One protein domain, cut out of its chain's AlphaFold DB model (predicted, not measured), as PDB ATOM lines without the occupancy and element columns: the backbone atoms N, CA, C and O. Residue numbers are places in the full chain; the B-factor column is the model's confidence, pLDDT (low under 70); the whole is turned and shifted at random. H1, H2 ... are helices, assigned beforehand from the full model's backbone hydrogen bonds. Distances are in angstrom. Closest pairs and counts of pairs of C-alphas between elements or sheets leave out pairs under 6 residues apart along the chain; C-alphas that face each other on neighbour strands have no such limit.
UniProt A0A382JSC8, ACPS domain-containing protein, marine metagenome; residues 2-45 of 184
ATOM      1  N   SER A   2     274.411 301.239 270.978       82.94
ATOM      2  CA  SER A   2     273.180 301.833 270.444       82.94
ATOM      3  C   SER A   2     271.969 300.947 270.764       82.94
ATOM      4  O   SER A   2     272.112 299.762 271.072       82.94
ATOM      5  N   SER A   3     270.754 301.495 270.678       86.44
ATOM      6  CA  SER A   3     269.524 300.731 270.948       86.44
ATOM      7  C   SER A   3     269.359 299.527 270.009       86.44
ATOM      8  O   SER A   3     268.852 298.482 270.419       86.44
ATOM      9  N   LYS A   4     269.831 299.637 268.760       88.00
ATOM     10  CA  LYS A   4     269.846 298.533 267.788       88.00
ATOM     11  C   LYS A   4     270.862 297.453 268.159       88.00
ATOM     12  O   LYS A   4     270.523 296.273 268.112       88.00
ATOM     13  N   GLU A   5     272.069 297.838 268.571       86.88
ATOM     14  CA  GLU A   5     273.075 296.886 269.062       86.88
ATOM     15  C   GLU A   5     272.600 296.170 270.328       86.88
ATOM     16  O   GLU A   5     272.804 294.968 270.455       86.88
ATOM     17  N   GLN A   6     271.916 296.876 271.234       88.12
ATOM     18  CA  GLN A   6     271.352 296.269 272.438       88.12
ATOM     19  C   GLN A   6     270.317 295.194 272.086       88.12
ATOM     20  O   GLN A   6     270.350 294.100 272.644       88.12
ATOM     21  N   LYS A   7     269.433 295.464 271.116       89.31
ATOM     22  CA  LYS A   7     268.469 294.469 270.622       89.31
ATOM     23  C   LYS A   7     269.172 293.242 270.033       89.31
ATOM     24  O   LYS A   7     268.809 292.125 270.380       89.31
ATOM     25  N   GLN A   8     270.195 293.434 269.196       87.06
ATOM     26  CA  GLN A   8     270.977 292.321 268.637       87.06
ATOM     27  C   GLN A   8     271.715 291.522 269.719       87.06
ATOM     28  O   GLN A   8     271.682 290.295 269.699       87.06
ATOM     29  N   SER A   9     272.328 292.204 270.689       89.62
ATOM     30  CA  SER A   9     272.978 291.583 271.847       89.62
ATOM     31  C   SER A   9     271.999 290.711 272.632       89.62
ATOM     32  O   SER A   9     272.309 289.564 272.941       89.62
ATOM     33  N   ASN A  10     270.799 291.225 272.913       91.19
ATOM     34  CA  ASN A  10     269.778 290.493 273.660       91.19
ATOM     35  C   ASN A  10     269.309 289.234 272.911       91.19
ATOM     36  O   ASN A  10     269.103 288.206 273.544       91.19
ATOM     37  N   LEU A  11     269.198 289.282 271.576       91.50
ATOM     38  CA  LEU A  11     268.852 288.109 270.754       91.50
ATOM     39  C   LEU A  11     269.933 287.021 270.765       91.50
ATOM     40  O   LEU A  11     269.632 285.853 270.545       91.50
ATOM     41  N   LEU A  12     271.191 287.401 270.986       91.25
ATOM     42  CA  LEU A  12     272.310 286.466 271.044       91.25
ATOM     43  C   LEU A  12     272.573 285.942 272.456       91.25
ATOM     44  O   LEU A  12     273.351 285.003 272.602       91.25
ATOM     45  N   PHE A  13     271.970 286.536 273.486       91.56
ATOM     46  CA  PHE A  13     272.238 286.183 274.875       91.56
ATOM     47  C   PHE A  13     271.956 284.695 275.137       91.56
ATOM     48  O   PHE A  13     270.917 284.165 274.754       91.56
ATOM     49  N   GLY A  14     272.912 284.009 275.768       90.00
ATOM     50  CA  GLY A  14     272.848 282.563 276.016       90.00
ATOM     51  C   GLY A  14     273.251 281.676 274.830       90.00
ATOM     52  O   GLY A  14     273.454 280.479 275.025       90.00
ATOM     53  N   LEU A  15     273.436 282.225 273.622       91.19
ATOM     54  CA  LEU A  15     273.917 281.461 272.467       91.19
ATOM     55  C   LEU A  15     275.454 281.382 272.440       91.19
ATOM     56  O   LEU A  15     276.123 282.339 272.843       91.19
ATOM     57  N   PRO A  16     276.053 280.315 271.865       86.12
ATOM     58  CA  PRO A  16     277.511 280.182 271.749       86.12
ATOM     59  C   PRO A  16     278.201 281.385 271.087       86.12
ATOM     60  O   PRO A  16     279.324 281.741 271.436       86.12
ATOM     61  N   ARG A  17     277.510 282.062 270.159       86.44
ATOM     62  CA  ARG A  17     278.025 283.223 269.415       86.44
ATOM     63  C   ARG A  17     278.049 284.526 270.226       86.44
ATOM     64  O   ARG A  17     278.646 285.500 269.774       86.44
ATOM     65  N   TYR A  18     277.421 284.571 271.403       90.56
ATOM     66  CA  TYR A  18     277.238 285.802 272.175       90.56
ATOM     67  C   TYR A  18     278.553 286.526 272.483       90.56
ATOM     68  O   TYR A  18     278.727 287.691 272.127       90.56
ATOM     69  N   LYS A  19     279.506 285.820 273.106       90.75
ATOM     70  CA  LYS A  19     280.794 286.405 273.514       90.75
ATOM     71  C   LYS A  19     281.607 286.866 272.309       90.75
ATOM     72  O   LYS A  19     282.111 287.982 272.303       90.75
ATOM     73  N   SER A  20     281.667 286.046 271.265       89.88
ATOM     74  CA  SER A  20     282.387 286.367 270.033       89.88
ATOM     75  C   SER A  20     281.822 287.606 269.337       89.88
ATOM     76  O   SER A  20     282.580 288.448 268.858       89.88
ATOM     77  N   TRP A  21     280.494 287.767 269.339       91.81
ATOM     78  CA  TRP A  21     279.848 288.979 268.839       91.81
ATOM     79  C   TRP A  21     280.233 290.208 269.675       91.81
ATOM     80  O   TRP A  21     280.600 291.234 269.103       91.81
ATOM     81  N   LEU A  22     280.218 290.100 271.009       92.56
ATOM     82  CA  LEU A  22     280.624 291.194 271.898       92.56
ATOM     83  C   LEU A  22     282.080 291.614 271.669       92.56
ATOM     84  O   LEU A  22     282.349 292.806 271.525       92.56
ATOM     85  N   TYR A  23     283.007 290.656 271.602       92.94
ATOM     86  CA  TYR A  23     284.427 290.943 271.389       92.94
ATOM     87  C   TYR A  23     284.675 291.583 270.024       92.94
ATOM     88  O   TYR A  23     285.338 292.617 269.951       92.94
ATOM     89  N   GLY A  24     284.069 291.046 268.961       93.88
ATOM     90  CA  GLY A  24     284.158 291.626 267.620       93.88
ATOM     91  C   GLY A  24     283.649 293.067 267.564       93.88
ATOM     92  O   GLY A  24     284.304 293.947 267.004       93.88
ATOM     93  N   ARG A  25     282.498 293.343 268.191       94.38
ATOM     94  CA  ARG A  25     281.918 294.694 268.235       94.38
ATOM     95  C   ARG A  25     282.748 295.650 269.086       94.38
ATOM     96  O   ARG A  25     282.881 296.810 268.712       94.38
ATOM     97  N   SER A  26     283.329 295.176 270.185       94.38
ATOM     98  CA  SER A  26     284.256 295.962 271.006       94.38
ATOM     99  C   SER A  26     285.505 296.365 270.213       94.38
ATOM    100  O   SER A  26     285.827 297.550 270.136       94.38
ATOM    101  N   ALA A  27     286.147 295.410 269.526       95.69
ATOM    102  CA  ALA A  27     287.314 295.675 268.682       95.69
ATOM    103  C   ALA A  27     287.007 296.700 267.576       95.69
ATOM    104  O   ALA A  27     287.762 297.651 267.378       95.69
ATOM    105  N   LEU A  28     285.859 296.556 266.907       96.50
ATOM    106  CA  LEU A  28     285.422 297.495 265.875       96.50
ATOM    107  C   LEU A  28     285.168 298.902 266.431       96.50
ATOM    108  O   LEU A  28     285.543 299.882 265.800       96.50
ATOM    109  N   LYS A  29     284.575 299.028 267.620       96.25
ATOM    110  CA  LYS A  29     284.358 300.337 268.252       96.25
ATOM    111  C   LYS A  29     285.650 301.027 268.646       96.25
ATOM    112  O   LYS A  29     285.765 302.225 268.424       96.25
ATOM    113  N   ASN A  30     286.621 300.279 269.167       96.12
ATOM    114  CA  ASN A  30     287.943 300.826 269.466       96.12
ATOM    115  C   ASN A  30     288.612 301.364 268.195       96.12
ATOM    116  O   ASN A  30     289.146 302.471 268.205       96.12
ATOM    117  N   LEU A  31     288.512 300.633 267.080       96.25
ATOM    118  CA  LEU A  31     288.986 301.108 265.780       96.25
ATOM    119  C   LEU A  31     288.265 302.391 265.339       96.25
ATOM    120  O   LEU A  31     288.924 303.363 264.985       96.25
ATOM    121  N   LEU A  32     286.930 302.420 265.376       95.38
ATOM    122  CA  LEU A  32     286.146 303.593 264.965       95.38
ATOM    123  C   LEU A  32     286.454 304.816 265.835       95.38
ATOM    124  O   LEU A  32     286.628 305.907 265.300       95.38
ATOM    125  N   SER A  33     286.603 304.621 267.148       95.25
ATOM    126  CA  SER A  33     287.027 305.667 268.080       95.25
ATOM    127  C   SER A  33     288.402 306.222 267.708       95.25
ATOM    128  O   SER A  33     288.565 307.434 267.630       95.25
ATOM    129  N   ASN A  34     289.380 305.356 267.420       94.19
ATOM    130  CA  ASN A  34     290.730 305.777 267.027       94.19
ATOM    131  C   ASN A  34     290.757 306.520 265.681       94.19
ATOM    132  O   ASN A  34     291.658 307.317 265.433       94.19
ATOM    133  N   LEU A  35     289.770 306.274 264.819       92.31
ATOM    134  CA  LEU A  35     289.591 306.969 263.543       92.31
ATOM    135  C   LEU A  35     288.700 308.219 263.649       92.31
ATOM    136  O   LEU A  35     288.428 308.842 262.625       92.31
ATOM    137  N   ASN A  36     288.249 308.591 264.854       93.38
ATOM    138  CA  ASN A  36     287.294 309.680 265.097       93.38
ATOM    139  C   ASN A  36     285.983 309.533 264.295       93.38
ATOM    140  O   ASN A  36     285.460 310.501 263.742       93.38
ATOM    141  N   LEU A  37     285.458 308.309 264.211       92.81
ATOM    142  CA  LEU A  37     284.208 307.977 263.523       92.81
ATOM    143  C   LEU A  37     283.088 307.634 264.514       92.81
ATOM    144  O   LEU A  37     283.332 307.335 265.683       92.81
ATOM    145  N   ASP A  38     281.847 307.634 264.020       91.69
ATOM    146  CA  ASP A  38     280.685 307.177 264.788       91.69
ATOM    147  C   ASP A  38     280.875 305.715 265.231       91.69
ATOM    148  O   ASP A  38     281.110 304.822 264.417       91.69
ATOM    149  N   MET A  39     280.761 305.477 266.538       91.94
ATOM    150  CA  MET A  39     280.902 304.159 267.156       91.94
ATOM    151  C   MET A  39     279.619 303.309 267.082       91.94
ATOM    152  O   MET A  39     279.612 302.176 267.580       91.94
ATOM    153  N   ASP A  40     278.516 303.815 266.517       90.56
ATOM    154  CA  ASP A  40     277.315 303.015 266.261       90.56
ATOM    155  C   ASP A  40     277.545 302.016 265.117       90.56
ATOM    156  O   ASP A  40     277.282 302.267 263.940       90.56
ATOM    157  N   THR A  41     277.975 300.809 265.480       92.44
ATOM    158  CA  THR A  41     278.262 299.759 264.499       92.44
ATOM    159  C   THR A  41     277.006 299.081 263.945       92.44
ATOM    160  O   THR A  41     277.122 298.217 263.072       92.44
ATOM    161  N   SER A  42     275.801 299.454 264.409       89.06
ATOM    162  CA  SER A  42     274.538 298.851 263.947       89.06
ATOM    163  C   SER A  42     274.227 299.129 262.477       89.06
ATOM    164  O   SER A  42     273.407 298.431 261.881       89.06
ATOM    165  N   ARG A  43     274.871 300.149 261.901       87.44
ATOM    166  CA  ARG A  43     274.727 300.544 260.496       87.44
ATOM    167  C   ARG A  43     275.715 299.833 259.573       87.44
ATOM    168  O   ARG A  43     275.554 299.900 258.360       87.44
ATOM    169  N   LEU A  44     276.725 299.166 260.132       91.81
ATOM    170  CA  LEU A  44     277.750 298.472 259.361       91.81
ATOM    171  C   LEU A  44     277.285 297.059 259.012       91.81
ATOM    172  O   LEU A  44     277.058 296.221 259.891       91.81
ATOM    173  N   THR A  45     277.183 296.799 257.713       92.44
ATOM    174  CA  THR A  45     277.018 295.466 257.134       92.44
ATOM    175  C   THR A  45     278.374 294.927 256.703       92.44
ATOM    176  O   THR A  45     279.248 295.700 256.315       92.44
TER     177      THR A  45
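AT A GLANCE: This is residues 2 to 45 of the 184 residues of the protein "ACPS domain-containing protein" of marine metagenome (UniProt A0A382JSC8). A lopsided helical hairpin: a short helix, H1, and a longer one, H2, joined at one end and spread as a narrow V. After H2 the printed part folds back across the open end of the V towards the beginning of H1, and the last printed residues, 43 to 45, turn out of the plane of the two helices. The 44 printed residues hold two named helices, H1 then H2, and no named strand, an all-helix class. The whole is only just compact, close to loose, with a radius of gyration of the C-alphas of 10.8 A, and elongated, spanning 33 by 18 by 15 A.

HOW THE PARTS SIT: H1, residues 3 to 12, and H2, residues 18 to 34, form a helical hairpin with a tight link of 5 residues. They run opposite ways at a shallow tilt of 28 degrees. They touch, H2 with residues 18 to 22 alone; the closest C-alphas, of Leu 12 and Tyr 18, are 5.1 A apart. In both helices every O i to N i+4 pair is within hydrogen-bond range.

IN THESE COORDINATES: H1 measures 14.5 A from C-alpha 3 at (269.524, 300.731, 270.948) to C-alpha 12. H2 measures 24.6 A and ends at C-alpha 34, (290.730, 305.777, 267.027).

THE WHOLE: The C-alphas farthest apart, of Gly 14 and Asn 36, are 32.6 A apart. The printed part has no cut, and no printed residue is under 70 in pLDDT.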